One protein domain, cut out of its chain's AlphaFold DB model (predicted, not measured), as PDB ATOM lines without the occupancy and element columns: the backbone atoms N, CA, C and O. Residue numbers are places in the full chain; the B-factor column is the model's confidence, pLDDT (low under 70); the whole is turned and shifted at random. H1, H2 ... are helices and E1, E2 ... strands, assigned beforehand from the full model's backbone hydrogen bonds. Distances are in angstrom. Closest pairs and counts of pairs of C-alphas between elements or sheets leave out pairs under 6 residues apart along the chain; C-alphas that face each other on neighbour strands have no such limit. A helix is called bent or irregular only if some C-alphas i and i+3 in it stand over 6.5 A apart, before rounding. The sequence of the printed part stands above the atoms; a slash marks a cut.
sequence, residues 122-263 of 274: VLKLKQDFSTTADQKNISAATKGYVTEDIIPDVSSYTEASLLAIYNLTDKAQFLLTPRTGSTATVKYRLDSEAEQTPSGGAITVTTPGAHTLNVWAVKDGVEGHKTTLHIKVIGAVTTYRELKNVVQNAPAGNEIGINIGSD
ATOM      1  N   VAL A 122     -26.832 -21.990  36.464       90.38
ATOM      2  CA  VAL A 122     -27.676 -21.365  37.482       90.38
ATOM      3  C   VAL A 122     -26.784 -21.047  38.670       90.38
ATOM      4  O   VAL A 122     -26.105 -21.942  39.181       90.38
ATOM      5  N   LEU A 123     -26.786 -19.794  39.113       90.56
ATOM      6  CA  LEU A 123     -26.010 -19.340  40.262       90.56
ATOM      7  C   LEU A 123     -26.971 -18.832  41.334       90.56
ATOM      8  O   LEU A 123     -27.819 -17.992  41.063       90.56
ATOM      9  N   LYS A 124     -26.852 -19.327  42.564       87.25
ATOM     10  CA  LYS A 124     -27.682 -18.887  43.696       87.25
ATOM     11  C   LYS A 124     -26.798 -18.487  44.858       87.25
ATOM     12  O   LYS A 124     -25.818 -19.170  45.141       87.25
ATOM     13  N   LEU A 125     -27.156 -17.422  45.561       82.50
ATOM     14  CA  LEU A 125     -26.470 -17.009  46.781       82.50
ATOM     15  C   LEU A 125     -27.153 -17.628  48.007       82.50
ATOM     16  O   LEU A 125     -28.367 -17.509  48.192       82.50
ATOM     17  N   LYS A 126     -26.357 -18.269  48.859       78.38
ATOM     18  CA  LYS A 126     -26.762 -18.781  50.165       78.38
ATOM     19  C   LYS A 126     -25.990 -18.025  51.240       78.38
ATOM     20  O   LYS A 126     -24.766 -18.131  51.302       78.38
ATOM     21  N   GLN A 127     -26.696 -17.269  52.075       73.75
ATOM     22  CA  GLN A 127     -26.093 -16.577  53.213       73.75
ATOM     23  C   GLN A 127     -26.465 -17.278  54.518       73.75
ATOM     24  O   GLN A 127     -27.527 -17.886  54.655       73.75
ATOM     25  N   ASP A 128     -25.567 -17.209  55.491       67.44
ATOM     26  CA  ASP A 128     -25.866 -17.630  56.852       67.44
ATOM     27  C   ASP A 128     -25.969 -16.389  57.730       67.44
ATOM     28  O   ASP A 128     -24.979 -15.720  58.023       67.44
ATOM     29  N   PHE A 129     -27.204 -16.065  58.101       67.25
ATOM     30  CA  PHE A 129     -27.523 -14.942  58.974       67.25
ATOM     31  C   PHE A 129     -27.594 -15.348  60.451       67.25
ATOM     32  O   PHE A 129     -27.810 -14.497  61.312       67.25
ATOM     33  N   SER A 130     -27.460 -16.640  60.758       60.16
ATOM     34  CA  SER A 130     -27.661 -17.177  62.100       60.16
ATOM     35  C   SER A 130     -26.330 -17.518  62.771       60.16
ATOM     36  O   SER A 130     -25.389 -17.976  62.130       60.16
ATOM     37  N   THR A 131     -26.266 -17.385  64.097       55.69
ATOM     38  CA  THR A 131     -25.248 -18.072  64.914       55.69
ATOM     39  C   THR A 131     -25.648 -19.524  65.216       55.69
ATOM     40  O   THR A 131     -24.813 -20.330  65.624       55.69
ATOM     41  N   THR A 132     -26.913 -19.880  64.970       51.59
ATOM     42  CA  THR A 132     -27.511 -21.201  65.184       51.59
ATOM     43  C   THR A 132     -27.944 -21.824  63.851       51.59
ATOM     44  O   THR A 132     -29.122 -21.822  63.526       51.59
ATOM     45  N   ALA A 133     -26.969 -22.342  63.099       47.88
ATOM     46  CA  ALA A 133     -27.040 -23.322  61.994       47.88
ATOM     47  C   ALA A 133     -28.018 -23.142  60.800       47.88
ATOM     48  O   ALA A 133     -27.848 -23.846  59.799       47.88
ATOM     49  N   ASP A 134     -28.985 -22.232  60.831       51.09
ATOM     50  CA  ASP A 134     -30.022 -22.119  59.807       51.09
ATOM     51  C   ASP A 134     -29.591 -21.171  58.680       51.09
ATOM     52  O   ASP A 134     -29.940 -19.990  58.647       51.09
ATOM     53  N   GLN A 135     -28.859 -21.717  57.707       53.62
ATOM     54  CA  GLN A 135     -28.535 -21.023  56.457       53.62
ATOM     55  C   GLN A 135     -29.824 -20.679  55.679       53.62
ATOM     56  O   GLN A 135     -30.693 -21.540  55.500       53.62
ATOM     57  N   LYS A 136     -29.944 -19.449  55.162       53.31
ATOM     58  CA  LYS A 136     -31.108 -18.978  54.388       53.31
ATOM     59  C   LYS A 136     -30.671 -18.494  52.995       53.31
ATOM     60  O   LYS A 136     -29.638 -17.851  52.841       53.31
ATOM     61  N   ASN A 137     -31.452 -18.794  51.955       46.91
ATOM     62  CA  ASN A 137     -31.183 -18.277  50.604       46.91
ATOM     63  C   ASN A 137     -31.847 -16.902  50.414       46.91
ATOM     64  O   ASN A 137     -32.826 -16.588  51.088       46.91
ATOM     65  N   ILE A 138     -31.311 -16.110  49.491       47.22
ATOM     66  CA  ILE A 138     -31.468 -14.651  49.423       47.22
ATOM     67  C   ILE A 138     -32.268 -14.163  48.230       47.22
ATOM     68  O   ILE A 138     -31.999 -14.710  47.171       47.22
ATOM     69  N   SER A 139     -33.107 -13.118  48.408       37.19
ATOM     70  CA  SER A 139     -34.053 -12.521  47.439       37.19
ATOM     71  C   SER A 139     -33.725 -11.191  46.753       37.19
ATOM     72  O   SER A 139     -33.594 -10.214  47.435       37.19
ATOM     73  N   ALA A 140     -33.793 -11.018  45.436       37.00
ATOM     74  CA  ALA A 140     -34.026  -9.749  44.752       37.00
ATOM     75  C   ALA A 140     -35.519  -9.351  44.744       37.00
ATOM     76  O   ALA A 140     -36.438 -10.141  44.525       37.00
ATOM     77  N   ALA A 141     -35.753  -8.060  44.959       36.91
ATOM     78  CA  ALA A 141     -37.005  -7.441  45.390       36.91
ATOM     79  C   ALA A 141     -38.149  -7.336  44.347       36.91
ATOM     80  O   ALA A 141     -38.864  -6.335  44.316       36.91
ATOM     81  N   THR A 142     -38.381  -8.325  43.479       38.75
ATOM     82  CA  THR A 142     -39.601  -8.334  42.624       38.75
ATOM     83  C   THR A 142     -40.162  -9.727  42.340       38.75
ATOM     84  O   THR A 142     -41.265  -9.857  41.810       38.75
ATOM     85  N   LYS A 143     -39.460 -10.786  42.730       38.38
ATOM     86  CA  LYS A 143     -39.949 -12.161  42.653       38.38
ATOM     87  C   LYS A 143     -39.618 -12.834  43.990       38.38
ATOM     88  O   LYS A 143     -38.692 -12.420  44.675       38.38
ATOM     89  N   GLY A 144     -40.513 -13.684  44.485       27.33
ATOM     90  CA  GLY A 144     -40.450 -14.213  45.849       27.33
ATOM     91  C   GLY A 144     -39.454 -15.365  45.960       27.33
ATOM     92  O   GLY A 144     -39.585 -16.365  45.262       27.33
ATOM     93  N   TYR A 145     -38.493 -15.272  46.877       41.28
ATOM     94  CA  TYR A 145     -37.399 -16.239  46.967       41.28
ATOM     95  C   TYR A 145     -37.555 -17.326  48.012       41.28
ATOM     96  O   TYR A 145     -38.051 -17.075  49.104       41.28
ATOM     97  N   VAL A 146     -36.946 -18.477  47.674       44.25
ATOM     98  CA  VAL A 146     -35.712 -19.046  48.290       44.25
ATOM     99  C   VAL A 146     -34.799 -19.664  47.183       44.25
ATOM    100  O   VAL A 146     -33.846 -20.394  47.455       44.25
ATOM    101  N   THR A 147     -35.089 -19.433  45.892       54.97
ATOM    102  CA  THR A 147     -34.694 -20.347  44.797       54.97
ATOM    103  C   THR A 147     -34.185 -19.681  43.522       54.97
ATOM    104  O   THR A 147     -33.852 -20.419  42.589       54.97
ATOM    105  N   GLU A 148     -34.120 -18.355  43.438       69.44
ATOM    106  CA  GLU A 148     -33.924 -17.693  42.146       69.44
ATOM    107  C   GLU A 148     -32.454 -17.620  41.728       69.44
ATOM    108  O   GLU A 148     -31.535 -17.552  42.546       69.44
ATOM    109  N   ASP A 149     -32.265 -17.720  40.418       83.06
ATOM    110  CA  ASP A 149     -30.989 -17.619  39.729       83.06
ATOM    111  C   ASP A 149     -30.558 -16.150  39.657       83.06
ATOM    112  O   ASP A 149     -31.346 -15.315  39.220       83.06
ATOM    113  N   ILE A 150     -29.326 -15.836  40.061       84.31
ATOM    114  CA  ILE A 150     -28.788 -14.468  40.044       84.31
ATOM    115  C   ILE A 150     -28.120 -14.113  38.713       84.31
ATOM    116  O   ILE A 150     -27.802 -12.946  38.497       84.31
ATOM    117  N   ILE A 151     -27.910 -15.087  37.813       86.12
ATOM    118  CA  ILE A 151     -27.299 -14.860  36.492       86.12
ATOM    119  C   ILE A 151     -27.979 -13.725  35.699       86.12
ATOM    120  O   ILE A 151     -27.250 -12.922  35.118       86.12
ATOM    121  N   PRO A 152     -29.321 -13.584  35.667       85.00
ATOM    122  CA  PRO A 152     -29.974 -12.484  34.952       85.00
ATOM    123  C   PRO A 152     -29.619 -11.082  35.469       85.00
ATOM    124  O   PRO A 152     -29.664 -10.126  34.697       85.00
ATOM    125  N   ASP A 153     -29.241 -10.958  36.744       82.62
ATOM    126  CA  ASP A 153     -29.041  -9.670  37.418       82.62
ATOM    127  C   ASP A 153     -27.562  -9.272  37.548       82.62
ATOM    128  O   ASP A 153     -27.258  -8.162  37.990       82.62
ATOM    129  N   VAL A 154     -26.626 -10.144  37.150       83.75
ATOM    130  CA  VAL A 154     -25.168  -9.934  37.289       83.75
ATOM    131  C   VAL A 154     -24.668  -8.631  36.674       83.75
ATOM    132  O   VAL A 154     -23.740  -8.027  37.201       83.75
ATOM    133  N   SER A 155     -25.314  -8.147  35.611       82.56
ATOM    134  CA  SER A 155     -24.974  -6.880  34.950       82.56
ATOM    135  C   SER A 155     -25.204  -5.650  35.834       82.56
ATOM    136  O   SER A 155     -24.617  -4.598  35.584       82.56
ATOM    137  N   SER A 156     -26.015  -5.776  36.889       84.12
ATOM    138  CA  SER A 156     -26.222  -4.726  37.892       84.12
ATOM    139  C   SER A 156     -25.069  -4.627  38.896       84.12
ATOM    140  O   SER A 156     -24.980  -3.637  39.627       84.12
ATOM    141  N   TYR A 157     -24.189  -5.634  38.939       86.44
ATOM    142  CA  TYR A 157     -23.077  -5.722  39.879       86.44
ATOM    143  C   TYR A 157     -21.748  -5.533  39.154       86.44
ATOM    144  O   TYR A 157     -21.226  -6.451  38.531       86.44
ATOM    145  N   THR A 158     -21.194  -4.327  39.245       89.06
ATOM    146  CA  THR A 158     -19.942  -3.923  38.582       89.06
ATOM    147  C   THR A 158     -18.829  -3.718  39.605       89.06
ATOM    148  O   THR A 158     -19.092  -3.681  40.807       89.06
ATOM    149  N   GLU A 159     -17.590  -3.495  39.161       88.56
ATOM    150  CA  GLU A 159     -16.468  -3.151  40.056       88.56
ATOM    151  C   GLU A 159     -16.758  -1.939  40.963       88.56
ATOM    152  O   GLU A 159     -16.296  -1.884  42.101       88.56
ATOM    153  N   ALA A 160     -17.569  -0.984  40.493       87.31
ATOM    154  CA  ALA A 160     -17.977   0.193  41.260       87.31
ATOM    155  C   ALA A 160     -19.219  -0.043  42.144       87.31
ATOM    156  O   ALA A 160     -19.524   0.766  43.024       87.31
ATOM    157  N   SER A 161     -19.966  -1.123  41.905       86.00
ATOM    158  CA  SER A 161     -21.205  -1.449  42.614       86.00
ATOM    159  C   SER A 161     -21.301  -2.955  42.850       86.00
ATOM    160  O   SER A 161     -22.036  -3.660  42.168       86.00
ATOM    161  N   LEU A 162     -20.544  -3.429  43.836       88.75
ATOM    162  CA  LEU A 162     -20.413  -4.842  44.187       88.75
ATOM    163  C   LEU A 162     -21.688  -5.405  44.843       88.75
ATOM    164  O   LEU A 162     -22.362  -4.707  45.607       88.75
ATOM    165  N   LEU A 163     -21.973  -6.691  44.614       88.19
ATOM    166  CA  LEU A 163     -22.949  -7.455  45.400       88.19
ATOM    167  C   LEU A 163     -22.401  -7.670  46.817       88.19
ATOM    168  O   LEU A 163     -21.371  -8.323  46.983       88.19
ATOM    169  N   ALA A 164     -23.079  -7.154  47.843       87.75
ATOM    170  CA  ALA A 164     -22.651  -7.333  49.225       87.75
ATOM    171  C   ALA A 164     -23.045  -8.727  49.735       87.75
ATOM    172  O   ALA A 164     -24.219  -9.100  49.753       87.75
ATOM    173  N   ILE A 165     -22.052  -9.493  50.183       85.94
ATOM    174  CA  ILE A 165     -22.239 -10.782  50.835       85.94
ATOM    175  C   ILE A 165     -21.999 -10.625  52.323       85.94
ATOM    176  O   ILE A 165     -20.863 -10.444  52.753       85.94
ATOM    177  N   TYR A 166     -23.067 -10.729  53.107       82.38
ATOM    178  CA  TYR A 166     -22.951 -10.772  54.554       82.38
ATOM    179  C   TYR A 166     -22.514 -12.172  54.986       82.38
ATOM    180  O   TYR A 166     -23.200 -13.161  54.721       82.38
ATOM    181  N   ASN A 167     -21.342 -12.254  55.611       82.31
ATOM    182  CA  ASN A 167     -20.712 -13.506  56.006       82.31
ATOM    183  C   ASN A 167     -20.206 -13.413  57.449       82.31
ATOM    184  O   ASN A 167     -19.006 -13.355  57.702       82.31
ATOM    185  N   LEU A 168     -21.135 -13.364  58.404       77.56
ATOM    186  CA  LEU A 168     -20.790 -13.279  59.824       77.56
ATOM    187  C   LEU A 168     -20.176 -14.584  60.365       77.56
ATOM    188  O   LEU A 168     -19.390 -14.546  61.307       77.56
ATOM    189  N   THR A 169     -20.561 -15.732  59.804       76.25
ATOM    190  CA  THR A 169     -20.235 -17.066  60.342       76.25
ATOM    191  C   THR A 169     -19.360 -17.918  59.425       76.25
ATOM    192  O   THR A 169     -19.292 -19.132  59.612       76.25
ATOM    193  N   ASP A 170     -18.710 -17.308  58.430       79.94
ATOM    194  CA  ASP A 170     -17.859 -17.986  57.437       79.94
ATOM    195  C   ASP A 170     -18.554 -19.103  56.643       79.94
ATOM    196  O   ASP A 170     -17.931 -20.040  56.145       79.94
ATOM    197  N   LYS A 171     -19.877 -18.997  56.516       77.94
ATOM    198  CA  LYS A 171     -20.747 -20.000  55.893       77.94
ATOM    199  C   LYS A 171     -21.485 -19.494  54.659       77.94
ATOM    200  O   LYS A 171     -22.260 -20.253  54.070       77.94
ATOM    201  N   ALA A 172     -21.265 -18.243  54.256       79.88
ATOM    202  CA  ALA A 172     -21.796 -17.747  52.995       79.88
ATOM    203  C   ALA A 172     -21.162 -18.502  51.815       79.88
ATOM    204  O   ALA A 172     -19.948 -18.713  51.750       79.88
ATOM    205  N   GLN A 173     -21.999 -18.916  50.871       86.12
ATOM    206  CA  GLN A 173     -21.570 -19.670  49.700       86.12
ATOM    207  C   GLN A 173     -22.463 -19.369  48.503       86.12
ATOM    208  O   GLN A 173     -23.638 -19.026  48.645       86.12
ATOM    209  N   PHE A 174     -21.930 -19.576  47.307       88.44
ATOM    210  CA  PHE A 174     -22.750 -19.690  46.112       88.44
ATOM    211  C   PHE A 174     -23.021 -21.149  45.798       88.44
ATOM    212  O   PHE A 174     -22.142 -21.997  45.928       88.44
ATOM    213  N   LEU A 175     -24.234 -21.436  45.350       90.06
ATOM    214  CA  LEU A 175     -24.583 -22.697  44.729       90.06
ATOM    215  C   LEU A 175     -24.575 -22.494  43.213       90.06
ATOM    216  O   LEU A 175     -25.398 -21.752  42.681       90.06
ATOM    217  N   LEU A 176     -23.641 -23.149  42.537       93.19
ATOM    218  CA  LEU A 176     -23.506 -23.164  41.091       93.19
ATOM    219  C   LEU A 176     -23.921 -24.544  40.577       93.19
ATOM    220  O   LEU A 176     -23.322 -25.561  40.931       93.19
ATOM    221  N   THR A 177     -24.947 -24.582  39.734       91.75
ATOM    222  CA  THR A 177     -25.508 -25.823  39.183       91.75
ATOM    223  C   THR A 177     -25.789 -25.684  37.692       91.75
ATOM    224  O   THR A 177     -26.061 -24.574  37.230       91.75
ATOM    225  N   PRO A 178     -25.774 -26.778  36.914       90.31
ATOM    226  CA  PRO A 178     -26.318 -26.739  35.565       90.31
ATOM    227  C   PRO A 178     -27.823 -26.445  35.610       90.31
ATOM    228  O   PRO A 178     -28.483 -26.628  36.638       90.31
ATOM    229  N   ARG A 179     -28.382 -25.995  34.486       86.12
ATOM    230  CA  ARG A 179     -29.839 -25.881  34.337       86.12
ATOM    231  C   ARG A 179     -30.502 -27.241  34.523       86.12
ATOM    232  O   ARG A 179     -29.942 -28.273  34.157       86.12
ATOM    233  N   THR A 180     -31.726 -27.240  35.043       83.31
ATOM    234  CA  THR A 180     -32.529 -28.461  35.173       83.31
ATOM    235  C   THR A 180     -32.656 -29.163  33.821       83.31
ATOM    236  O   THR A 180     -33.055 -28.543  32.838       83.31
ATOM    237  N   GLY A 181     -32.319 -30.454  33.778       80.44
ATOM    238  CA  GLY A 181     -32.331 -31.261  32.552       80.44
ATOM    239  C   GLY A 181     -31.083 -31.124  31.672       80.44
ATOM    240  O   GLY A 181     -30.981 -31.829  30.672       80.44
ATOM    241  N   SER A 182     -30.124 -30.265  32.033       84.69
ATOM    242  CA  SER A 182     -28.835 -30.156  31.345       84.69
ATOM    243  C   SER A 182     -27.810 -31.127  31.933       84.69
ATOM    244  O   SER A 182     -27.703 -31.281  33.150       84.69
ATOM    245  N   THR A 183     -27.026 -31.758  31.061       87.62
ATOM    246  CA  THR A 183     -25.873 -32.607  31.413       87.62
ATOM    247  C   THR A 183     -24.563 -31.818  31.485       87.62
ATOM    248  O   THR A 183     -23.490 -32.406  31.613       87.62
ATOM    249  N   ALA A 184     -24.627 -30.488  31.380       91.19
ATOM    250  CA  ALA A 184     -23.450 -29.640  31.420       91.19
ATOM    251  C   ALA A 184     -22.718 -29.734  32.768       91.19
ATOM    252  O   ALA A 184     -23.322 -29.834  33.838       91.19
ATOM    253  N   THR A 185     -21.394 -29.626  32.721       93.94
ATOM    254  CA  THR A 185     -20.567 -29.416  33.910       93.94
ATOM    255  C   THR A 185     -20.411 -27.923  34.143       93.94
ATOM    256  O   THR A 185     -20.049 -27.191  33.229       93.94
ATOM    257  N   VAL A 186     -20.649 -27.453  35.362       95.94
ATOM    258  CA  VAL A 186     -20.419 -26.047  35.711       95.94
ATOM    259  C   VAL A 186     -18.996 -25.805  36.184       95.94
ATOM    260  O   VAL A 186     -18.387 -26.652  36.840       95.94
ATOM    261  N   LYS A 187     -18.478 -24.634  35.838       96.38
ATOM    262  CA  LYS A 187     -17.104 -24.208  36.073       96.38
ATOM    263  C   LYS A 187     -17.083 -22.803  36.639       96.38
ATOM    264  O   LYS A 187     -17.983 -22.007  36.364       96.38
ATOM    265  N   TYR A 188     -16.053 -22.508  37.419       96.62
ATOM    266  CA  TYR A 188     -15.852 -21.177  37.961       96.62
ATOM    267  C   TYR A 188     -14.380 -20.796  38.106       96.62
ATOM    268  O   TYR A 188     -13.486 -21.643  38.089       96.62
ATOM    269  N   ARG A 189     -14.155 -19.494  38.268       96.00
ATOM    270  CA  ARG A 189     -12.904 -18.862  38.697       96.00
ATOM    271  C   ARG A 189     -13.248 -17.832  39.762       96.00
ATOM    272  O   ARG A 189     -14.085 -16.968  39.506       96.00
ATOM    273  N   LEU A 190     -12.608 -17.923  40.919       94.06
ATOM    274  CA  LEU A 190     -12.725 -16.951  42.005       94.06
ATOM    275  C   LEU A 190     -11.360 -16.292  42.197       94.06
ATOM    276  O   LEU A 190     -10.402 -17.000  42.512       94.06
ATOM    277  N   ASP A 191     -11.272 -14.988  41.914       92.50
ATOM    278  CA  ASP A 191     -10.071 -14.123  42.014       92.50
ATOM    279  C   ASP A 191      -8.794 -14.641  41.342       92.50
ATOM    280  O   ASP A 191      -7.697 -14.130  41.552       92.50
ATOM    281  N   SER A 192      -8.923 -15.687  40.541       83.19
ATOM    282  CA  SER A 192      -7.814 -16.457  40.013       83.19
ATOM    283  C   SER A 192      -8.078 -16.817  38.567       83.19
ATOM    284  O   SER A 192      -9.215 -16.861  38.092       83.19
ATOM    285  N   GLU A 193      -7.002 -17.120  37.854       78.19
ATOM    286  CA  GLU A 193      -7.095 -17.629  36.488       78.19
ATOM    287  C   GLU A 193      -7.339 -19.145  36.446       78.19
ATOM    288  O   GLU A 193      -7.688 -19.688  35.397       78.19
ATOM    289  N   ALA A 194      -7.192 -19.837  37.581       91.88
ATOM    290  CA  ALA A 194      -7.369 -21.278  37.671       91.88
ATOM    291  C   ALA A 194      -8.854 -21.655  37.595       91.88
ATOM    292  O   ALA A 194      -9.660 -21.272  38.442       91.88
ATOM    293  N   GLU A 195      -9.213 -22.436  36.577       94.75
ATOM    294  CA  GLU A 195     -10.545 -23.024  36.462       94.75
ATOM    295  C   GLU A 195     -10.779 -24.076  37.550       94.75
ATOM    296  O   GLU A 195      -9.933 -24.934  37.803       94.75
ATOM    297  N   GLN A 196     -11.969 -24.039  38.145       94.62
ATOM    298  CA  GLN A 196     -12.411 -24.981  39.162       94.62
ATOM    299  C   GLN A 196     -13.809 -25.523  38.846       94.62
ATOM    300  O   GLN A 196     -14.611 -24.890  38.158       94.62
ATOM    301  N   THR A 197     -14.114 -26.700  39.391       93.69
ATOM    302  CA  THR A 197     -15.467 -27.274  39.431       93.69
ATOM    303  C   THR A 197     -15.932 -27.259  40.888       93.69
ATOM    304  O   THR A 197     -15.174 -27.706  41.753       93.69
ATOM    305  N   PRO A 198     -17.135 -26.753  41.207       90.31
ATOM    306  CA  PRO A 198     -17.587 -26.669  42.591       90.31
ATOM    307  C   PRO A 198     -17.865 -28.064  43.170       90.31
ATOM    308  O   PRO A 198     -18.571 -28.874  42.565       90.31
ATOM    309  N   SER A 199     -17.342 -28.346  44.366       84.31
ATOM    310  CA  SER A 199     -17.627 -29.597  45.078       84.31
ATOM    311  C   SER A 199     -19.044 -29.552  45.648       84.31
ATOM    312  O   SER A 199     -19.397 -28.622  46.374       84.31
ATOM    313  N   GLY A 200     -19.897 -30.510  45.273       81.69
ATOM    314  CA  GLY A 200     -21.312 -30.506  45.669       81.69
ATOM    315  C   GLY A 200     -22.095 -29.273  45.192       81.69
ATOM    316  O   GLY A 200     -23.125 -28.943  45.773       81.69
ATOM    317  N   GLY A 201     -21.594 -28.566  44.170       83.56
ATOM    318  CA  GLY A 201     -22.177 -27.321  43.663       83.56
ATOM    319  C   GLY A 201     -21.845 -26.071  44.485       83.56
ATOM    320  O   GLY A 201     -22.207 -24.978  44.066       83.56
ATOM    321  N   ALA A 202     -21.146 -26.182  45.618       89.12
ATOM    322  CA  ALA A 202     -20.836 -25.037  46.469       89.12
ATOM    323  C   ALA A 202     -19.524 -24.332  46.072       89.12
ATOM    324  O   ALA A 202     -18.513 -24.976  45.787       89.12
ATOM    325  N   ILE A 203     -19.549 -23.000  46.109       90.44
ATOM    326  CA  ILE A 203     -18.396 -22.106  45.994       90.44
ATOM    327  C   ILE A 203     -18.332 -21.286  47.278       90.44
ATOM    328  O   ILE A 203     -19.239 -20.504  47.570       90.44
ATOM    329  N   THR A 204     -17.263 -21.464  48.041       87.00
ATOM    330  CA  THR A 204     -17.053 -20.758  49.306       87.00
ATOM    331  C   THR A 204     -16.272 -19.471  49.064       87.00
ATOM    332  O   THR A 204     -15.225 -19.498  48.420       87.00
ATOM    333  N   VAL A 205     -16.768 -18.352  49.599       85.56
ATOM    334  CA  VAL A 205     -16.094 -17.045  49.539       85.56
ATOM    335  C   VAL A 205     -16.038 -16.479  50.957       85.56
ATOM    336  O   VAL A 205     -16.982 -15.845  51.420       85.56
ATOM    337  N   THR A 206     -14.960 -16.782  51.682       80.50
ATOM    338  CA  THR A 206     -14.833 -16.458  53.118       80.50
ATOM    339  C   THR A 206     -13.916 -15.285  53.412       80.50
ATOM    340  O   THR A 206     -14.041 -14.662  54.460       80.50
ATOM    341  N   THR A 207     -12.999 -14.958  52.504       88.12
ATOM    342  CA  THR A 207     -12.078 -13.840  52.726       88.12
ATOM    343  C   THR A 207     -12.858 -12.522  52.661       88.12
ATOM    344  O   THR A 207     -13.630 -12.349  51.725       88.12
ATOM    345  N   PRO A 208     -12.715 -11.600  53.629       89.06
ATOM    346  CA  PRO A 208     -13.331 -10.279  53.539       89.06
ATOM    347  C   PRO A 208     -12.724  -9.445  52.407       89.06
ATOM    348  O   PRO A 208     -11.509  -9.465  52.206       89.06
ATOM    349  N   GLY A 209     -13.544  -8.634  51.735       91.38
ATOM    350  CA  GLY A 209     -13.079  -7.738  50.673       91.38
ATOM    351  C   GLY A 209     -13.823  -7.906  49.355       91.38
ATOM    352  O   GLY A 209     -14.894  -8.505  49.303       91.38
ATOM    353  N   ALA A 210     -13.292  -7.283  48.303       93.81
ATOM    354  CA  ALA A 210     -13.855  -7.349  46.961       93.81
ATOM    355  C   ALA A 210     -13.338  -8.584  46.213       93.81
ATOM    356  O   ALA A 210     -12.150  -8.891  46.291       93.81
ATOM    357  N   HIS A 211     -14.224  -9.237  45.460       94.12
ATOM    358  CA  HIS A 211     -13.938 -10.457  44.711       94.12
ATOM    359  C   HIS A 211     -14.554 -10.412  43.316       94.12
ATOM    360  O   HIS A 211     -15.588  -9.770  43.092       94.12
ATOM    361  N   THR A 212     -13.951 -11.153  42.391       95.12
ATOM    362  CA  THR A 212     -14.500 -11.394  41.053       95.12
ATOM    363  C   THR A 212     -14.737 -12.884  40.857       95.12
ATOM    364  O   THR A 212     -13.803 -13.690  40.869       95.12
ATOM    365  N   LEU A 213     -16.001 -13.245  40.645       94.88
ATOM    366  CA  LEU A 213     -16.441 -14.606  40.378       94.88
ATOM    367  C   LEU A 213     -16.866 -14.727  38.913       94.88
ATOM    368  O   LEU A 213     -17.851 -14.126  38.493       94.88
ATOM    369  N   ASN A 214     -16.151 -15.538  38.142       95.50
ATOM    370  CA  ASN A 214     -16.576 -15.939  36.805       95.50
ATOM    371  C   ASN A 214     -17.192 -17.329  36.865       95.50
ATOM    372  O   ASN A 214     -16.589 -18.226  37.453       95.50
ATOM    373  N   VAL A 215     -18.346 -17.525  36.232       95.31
ATOM    374  CA  VAL A 215     -19.030 -18.822  36.154       95.31
ATOM    375  C   VAL A 215     -19.483 -19.123  34.733       95.31
ATOM    376  O   VAL A 215     -19.860 -18.223  33.986       95.31
ATOM    377  N   TRP A 216     -19.437 -20.393  34.348       95.19
ATOM    378  CA  TRP A 216     -19.937 -20.869  33.060       95.19
ATOM    379  C   TRP A 216     -20.334 -22.340  33.143       95.19
ATOM    380  O   TRP A 216     -20.060 -23.032  34.125       95.19
ATOM    381  N   ALA A 217     -21.008 -22.820  32.106       94.25
ATOM    382  CA  ALA A 217     -21.324 -24.227  31.916       94.25
ATOM    383  C   ALA A 217     -20.538 -24.764  30.715       94.25
ATOM    384  O   ALA A 217     -20.284 -24.029  29.769       94.25
ATOM    385  N   VAL A 218     -20.144 -26.032  30.749       92.56
ATOM    386  CA  VAL A 218     -19.430 -26.724  29.673       92.56
ATOM    387  C   VAL A 218     -20.214 -27.973  29.313       92.56
ATOM    388  O   VAL A 218     -20.475 -28.812  30.179       92.56
ATOM    389  N   LYS A 219     -20.583 -28.110  28.042       89.25
ATOM    390  CA  LYS A 219     -21.313 -29.272  27.529       89.25
ATOM    391  C   LYS A 219     -20.606 -29.800  26.297       89.25
ATOM    392  O   LYS A 219     -20.259 -29.031  25.411       89.25
ATOM    393  N   ASP A 220     -20.334 -31.100  26.295       85.69
ATOM    394  CA  ASP A 220     -19.595 -31.789  25.231       85.69
ATOM    395  C   ASP A 220     -18.261 -31.107  24.872       85.69
ATOM    396  O   ASP A 220     -17.879 -31.001  23.711       85.69
ATOM    397  N   GLY A 221     -17.561 -30.595  25.892       86.12
ATOM    398  CA  GLY A 221     -16.289 -29.880  25.736       86.12
ATOM    399  C   GLY A 221     -16.410 -28.441  25.222       86.12
ATOM    400  O   GLY A 221     -15.392 -27.767  25.086       86.12
ATOM    401  N   VAL A 222     -17.623 -27.946  24.972       87.50
ATOM    402  CA  VAL A 222     -17.873 -26.577  24.514       87.50
ATOM    403  C   VAL A 222     -18.237 -25.683  25.693       87.50
ATOM    404  O   VAL A 222     -19.186 -25.964  26.431       87.50
ATOM    405  N   GLU A 223     -17.494 -24.590  25.867       90.75
ATOM    406  CA  GLU A 223     -17.797 -23.583  26.883       90.75
ATOM    407  C   GLU A 223     -19.034 -22.752  26.507       90.75
ATOM    408  O   GLU A 223     -19.177 -22.243  25.393       90.75
ATOM    409  N   GLY A 224     -19.921 -22.591  27.482       88.56
ATOM    410  CA  GLY A 224     -21.022 -21.647  27.468       88.56
ATOM    411  C   GLY A 224     -20.567 -20.207  27.702       88.56
ATOM    412  O   GLY A 224     -19.376 -19.897  27.740       88.56
ATOM    413  N   HIS A 225     -21.531 -19.303  27.866       86.81
ATOM    414  CA  HIS A 225     -21.214 -17.903  28.137       86.81
ATOM    415  C   HIS A 225     -20.585 -17.775  29.526       86.81
ATOM    416  O   HIS A 225     -21.087 -18.346  30.499       86.81
ATOM    417  N   LYS A 226     -19.487 -17.020  29.606       91.19
ATOM    418  CA  LYS A 226     -18.823 -16.690  30.865       91.19
ATOM    419  C   LYS A 226     -19.499 -15.480  31.480       91.19
ATOM    420  O   LYS A 226     -19.431 -14.385  30.934       91.19
ATOM    421  N   THR A 227     -20.128 -15.706  32.622       92.25
ATOM    422  CA  THR A 227     -20.784 -14.668  33.401       92.25
ATOM    423  C   THR A 227     -19.864 -14.204  34.518       92.25
ATOM    424  O   THR A 227     -19.403 -15.021  35.315       92.25
ATOM    425  N   THR A 228     -19.636 -12.897  34.600       94.12
ATOM    426  CA  THR A 228     -18.838 -12.262  35.652       94.12
ATOM    427  C   THR A 228     -19.745 -11.627  36.699       94.12
ATOM    428  O   THR A 228     -20.673 -10.897  36.360       94.12
ATOM    429  N   LEU A 229     -19.463 -11.894  37.970       92.94
ATOM    430  CA  LEU A 229     -20.130 -11.304  39.121       92.94
ATOM    431  C   LEU A 229     -19.085 -10.658  40.034       92.94
ATOM    432  O   LEU A 229     -18.142 -11.320  40.477       92.94
ATOM    433  N   HIS A 230     -19.279  -9.377  40.344       91.88
ATOM    434  CA  HIS A 230     -18.428  -8.645  41.277       91.88
ATOM    435  C   HIS A 230     -19.066  -8.586  42.669       91.88
ATOM    436  O   HIS A 230     -20.231  -8.218  42.835       91.88
ATOM    437  N   ILE A 231     -18.291  -8.969  43.678       91.62
ATOM    438  CA  ILE A 231     -18.760  -9.305  45.025       91.62
ATOM    439  C   ILE A 231     -17.980  -8.494  46.059       91.62
ATOM    440  O   ILE A 231     -16.807  -8.202  45.855       91.62
ATOM    441  N   LYS A 232     -18.601  -8.182  47.199       91.81
ATOM    442  CA  LYS A 232     -17.922  -7.716  48.412       91.81
ATOM    443  C   LYS A 232     -18.338  -8.557  49.614       91.81
ATOM    444  O   LYS A 232     -19.490  -8.478  50.027       91.81
ATOM    445  N   VAL A 233     -17.423  -9.317  50.208       90.31
ATOM    446  CA  VAL A 233     -17.679 -10.058  51.452       90.31
ATOM    447  C   VAL A 233     -17.489  -9.133  52.651       90.31
ATOM    448  O   VAL A 233     -16.450  -8.480  52.780       90.31
ATOM    449  N   ILE A 234     -18.496  -9.076  53.525       87.56
ATOM    450  CA  ILE A 234     -18.538  -8.205  54.704       87.56
ATOM    451  C   ILE A 234     -18.947  -8.987  55.962       87.56
ATOM    452  O   ILE A 234     -19.875  -9.791  55.934       87.56
ATOM    453  N   GLY A 235     -18.271  -8.720  57.083       83.19
ATOM    454  CA  GLY A 235     -18.650  -9.227  58.415       83.19
ATOM    455  C   GLY A 235     -19.518  -8.252  59.223       83.19
ATOM    456  O   GLY A 235     -20.148  -8.632  60.206       83.19
ATOM    457  N   ALA A 236     -19.562  -6.988  58.798       83.19
ATOM    458  CA  ALA A 236     -20.425  -5.945  59.334       83.19
ATOM    459  C   ALA A 236     -20.766  -4.950  58.220       83.19
ATOM    460  O   ALA A 236     -19.959  -4.715  57.318       83.19
ATOM    461  N   VAL A 237     -21.957  -4.366  58.284       84.00
ATOM    462  CA  VAL A 237     -22.402  -3.341  57.338       84.00
ATOM    463  C   VAL A 237     -21.844  -1.984  57.758       84.00
ATOM    464  O   VAL A 237     -22.004  -1.573  58.905       84.00
ATOM    465  N   THR A 238     -21.208  -1.280  56.821       84.06
ATOM    466  CA  THR A 238     -20.556   0.024  57.070       84.06
ATOM    467  C   THR A 238     -21.109   1.150  56.200       84.06
ATOM    468  O   THR A 238     -20.865   2.322  56.463       84.06
ATOM    469  N   THR A 239     -21.901   0.827  55.177       83.19
ATOM    470  CA  THR A 239     -22.522   1.825  54.297       83.19
ATOM    471  C   THR A 239     -24.007   1.549  54.093       83.19
ATOM    472  O   THR A 239     -24.459   0.403  54.114       83.19
ATOM    473  N   TYR A 240     -24.783   2.597  53.801       79.94
ATOM    474  CA  TYR A 240     -26.197   2.432  53.442       79.94
ATOM    475  C   TYR A 240     -26.398   1.573  52.182       79.94
ATOM    476  O   TYR A 240     -27.384   0.850  52.073       79.94
ATOM    477  N   ARG A 241     -25.459   1.615  51.227       79.56
ATOM    478  CA  ARG A 241     -25.518   0.784  50.013       79.56
ATOM    479  C   ARG A 241     -25.410  -0.701  50.350       79.56
ATOM    480  O   ARG A 241     -26.197  -1.483  49.831       79.56
ATOM    481  N   GLU A 242     -24.467  -1.068  51.216       83.88
ATOM    482  CA  GLU A 242     -24.335  -2.437  51.726       83.88
ATOM    483  C   GLU A 242     -25.592  -2.853  52.485       83.88
ATOM    484  O   GLU A 242     -26.119  -3.924  52.211       83.88
ATOM    485  N   LEU A 243     -26.119  -1.987  53.361       81.06
ATOM    486  CA  LEU A 243     -27.354  -2.271  54.093       81.06
ATOM    487  C   LEU A 243     -28.514  -2.537  53.136       81.06
ATOM    488  O   LEU A 243     -29.183  -3.558  53.247       81.06
ATOM    489  N   LYS A 244     -28.730  -1.638  52.171       78.62
ATOM    490  CA  LYS A 244     -29.780  -1.779  51.164       78.62
ATOM    491  C   LYS A 244     -29.599  -3.066  50.372       78.62
ATOM    492  O   LYS A 244     -30.578  -3.766  50.171       78.62
ATOM    493  N   ASN A 245     -28.377  -3.387  49.952       79.75
ATOM    494  CA  ASN A 245     -28.107  -4.606  49.205       79.75
ATOM    495  C   ASN A 245     -28.394  -5.855  50.053       79.75
ATOM    496  O   ASN A 245     -29.153  -6.699  49.600       79.75
ATOM    497  N   VAL A 246     -27.875  -5.942  51.282       77.44
ATOM    498  CA  VAL A 246     -28.099  -7.079  52.195       77.44
ATOM    499  C   VAL A 246     -29.579  -7.233  52.546       77.44
ATOM    500  O   VAL A 246     -30.092  -8.345  52.514       77.44
ATOM    501  N   VAL A 247     -30.282  -6.133  52.836       73.81
ATOM    502  CA  VAL A 247     -31.717  -6.139  53.162       73.81
ATOM    503  C   VAL A 247     -32.566  -6.493  51.952       73.81
ATOM    504  O   VAL A 247     -33.505  -7.264  52.098       73.81
ATOM    505  N   GLN A 248     -32.254  -5.956  50.768       71.44
ATOM    506  CA  GLN A 248     -32.939  -6.355  49.538       71.44
ATOM    507  C   GLN A 248     -32.838  -7.859  49.390       71.44
ATOM    508  O   GLN A 248     -33.874  -8.493  49.285       71.44
ATOM    509  N   ASN A 249     -31.612  -8.363  49.517       67.69
ATOM    510  CA  ASN A 249     -31.215  -9.749  49.398       67.69
ATOM    511  C   ASN A 249     -31.663 -10.643  50.568       67.69
ATOM    512  O   ASN A 249     -31.542 -11.856  50.491       67.69
ATOM    513  N   ALA A 250     -32.239 -10.128  51.643       66.62
ATOM    514  CA  ALA A 250     -32.674 -10.964  52.753       66.62
ATOM    515  C   ALA A 250     -33.783 -11.967  52.345       66.62
ATOM    516  O   ALA A 250     -34.622 -11.659  51.490       66.62
ATOM    517  N   PRO A 251     -33.837 -13.173  52.946       61.12
ATOM    518  CA  PRO A 251     -35.008 -14.044  52.843       61.12
ATOM    519  C   PRO A 251     -36.274 -13.328  53.337       61.12
ATOM    520  O   PRO A 251     -36.237 -12.584  54.317       61.12
ATOM    521  N   ALA A 252     -37.418 -13.608  52.712       56.69
ATOM    522  CA  ALA A 252     -38.711 -13.149  53.214       56.69
ATOM    523  C   ALA A 252     -39.082 -13.897  54.511       56.69
ATOM    524  O   ALA A 252     -39.169 -15.126  54.518       56.69
ATOM    525  N   GLY A 253     -39.319 -13.174  55.610       58.47
ATOM    526  CA  GLY A 253     -39.687 -13.762  56.904       58.47
ATOM    527  C   GLY A 253     -39.069 -13.035  58.100       58.47
ATOM    528  O   GLY A 253     -38.417 -12.010  57.933       58.47
ATOM    529  N   ASN A 254     -39.336 -13.548  59.308       54.84
ATOM    530  CA  ASN A 254     -39.031 -12.898  60.590       54.84
ATOM    531  C   ASN A 254     -37.554 -12.478  60.744       54.84
ATOM    532  O   ASN A 254     -36.660 -13.170  60.271       54.84
ATOM    533  N   GLU A 255     -37.383 -11.343  61.431       62.22
ATOM    534  CA  GLU A 255     -36.171 -10.625  61.865       62.22
ATOM    535  C   GLU A 255     -34.796 -11.244  61.544       62.22
ATOM    536  O   GLU A 255     -34.474 -12.363  61.939       62.22
ATOM    537  N   ILE A 256     -33.932 -10.446  60.905       67.00
ATOM    538  CA  ILE A 256     -32.523 -10.774  60.664       67.00
ATOM    539  C   ILE A 256     -31.643  -9.866  61.519       67.00
ATOM    540  O   ILE A 256     -31.737  -8.642  61.435       67.00
ATOM    541  N   GLY A 257     -30.744 -10.470  62.297       67.00
ATOM    542  CA  GLY A 257     -29.685  -9.753  62.999       67.00
ATOM    543  C   GLY A 257     -28.531  -9.412  62.055       67.00
ATOM    544  O   GLY A 257     -27.932 -10.304  61.454       67.00
ATOM    545  N   ILE A 258     -28.200  -8.126  61.939       74.06
ATOM    546  CA  ILE A 258     -27.068  -7.639  61.140       74.06
ATOM    547  C   ILE A 258     -26.157  -6.815  62.043       74.06
ATOM    548  O   ILE A 258     -26.609  -5.884  62.711       74.06
ATOM    549  N   ASN A 259     -24.863  -7.124  62.025       75.69
ATOM    550  CA  ASN A 259     -23.864  -6.310  62.699       75.69
ATOM    551  C   ASN A 259     -23.652  -5.015  61.917       75.69
ATOM    552  O   ASN A 259     -23.250  -5.034  60.749       75.69
ATOM    553  N   ILE A 260     -23.901  -3.889  62.578       75.38
ATOM    554  CA  ILE A 260     -23.584  -2.559  62.064       75.38
ATOM    555  C   ILE A 260     -22.202  -2.172  62.587       75.38
ATOM    556  O   ILE A 260     -21.948  -2.242  63.790       75.38
ATOM    557  N   GLY A 261     -21.296  -1.807  61.680       71.25
ATOM    558  CA  GLY A 261     -19.974  -1.303  62.046       71.25
ATOM    559  C   GLY A 261     -20.055   0.053  62.754       71.25
ATOM    560  O   GLY A 261     -21.088   0.719  62.730       71.25
ATOM    561  N   SER A 262     -18.946   0.493  63.351       70.50
ATOM    562  CA  SER A 262     -18.856   1.786  64.053       70.50
ATOM    563  C   SER A 262     -19.200   3.001  63.184       70.50
ATOM    564  O   SER A 262     -19.608   4.028  63.715       70.50
ATOM    565  N   ASP A 263     -19.068   2.871  61.862       65.19
ATOM    566  CA  ASP A 263     -19.048   3.987  60.916       65.19
ATOM    567  C   ASP A 263     -20.137   3.876  59.838       65.19
ATOM    568  O   ASP A 263     -19.870   4.136  58.661       65.19
TER     569      ASP A 263
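AT A GLANCE: This is residues 122 to 263 of the 274 residues of an uncharacterized protein of Treponema medium ATCC 700293 (UniProt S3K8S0). A strongly twisted, curled sheet of four strands, E2 E7 E6 E4, makes a wall; a smaller sheet, E1 E3 E5, stands only partly face to face with it, and two short helices, H1 and H2, cover E7 and E2 on one face of the wall. The E6 and E7 hairpin reaches toward one end of the long axis, and E8 with E9 lies at the other. The 142 printed residues run E1 H1 E2 E3 E4 E5 E6 E7 E8 H2 E9, mixed helices and strands, with under half of the residues in named elements. The large sheet, order E2 E7 E6 E4, is mixed; the small one, order E1 E3 E5, is antiparallel. The whole is compact, with a radius of gyration of the C-alphas of 15.0 A, but elongated, spanning 50 by 29 by 27 A.

HOW THE PARTS SIT: Look first at the hairpin of E6, residues 209 to 219, and E7, residues 227 to 234: N 211 and O 231 are 2.8 A apart, within hydrogen-bond range. E4, residues 185 to 190, is antiparallel to E6, with N 187 and O 216 at 2.8 A. E2, residues 163 to 166, is parallel to E7, with N 165 and O 232 at 2.8 A. In the small sheet, E3, residues 173 to 177, is antiparallel to E1, residues 122 to 127, with N 124 and O 175 at 2.8 A, and to E5, residues 202 to 204, with N 174 and O 203 at 2.9 A. Between the sheets, the closest C-alphas of E3 and E4 are those of Thr 177 and Val 186, 6.2 A apart. H1, residues 151 to 156, and H2, residues 240 to 248, are on the same face of the large sheet, across the strands: H1 over E7, closest C-alphas Val 154 and Leu 229 at 5.5 A; H2 over E2, closest C-alphas Ala 164 and Glu 242 at 5.7 A. Every O i to N i+4 pair of H2 is within hydrogen-bond range; in H1 0 of 2 are, and 2 of 3 O i to N i+3 pairs. E8, residues 237 to 239, and E9, residues 260 to 263, pair with no named strand; their closest C-alphas, Val 237 and Ile 260, are 4.9 A apart.

IN THESE COORDINATES: Find C-alpha 209 at (-13.079, -7.738, 50.673); from there E6 runs 32.7 A to C-alpha 219 at (-21.313, -29.272, 27.529). E7 is 22.4 A long, E4 16.8 A, E1 16.5 A, E3 12.8 A and H2 11.7 A. H1 is irregular: C-alphas 152 and 155 are 7.5 A apart. E9 ends at C-alpha 263, (-19.048, 3.987, 60.916).

THE WHOLE: The C-alphas of Asp 220 and Ser 262 are the two farthest apart, 51.3 A. The printed part has no cut; its long links are E1 to H1, E4 to E5 and H2 to E9. Look for pLDDT under 70 at residues 128 to 148, 249 to 257 and 263; the mean of the printed part is 79.2.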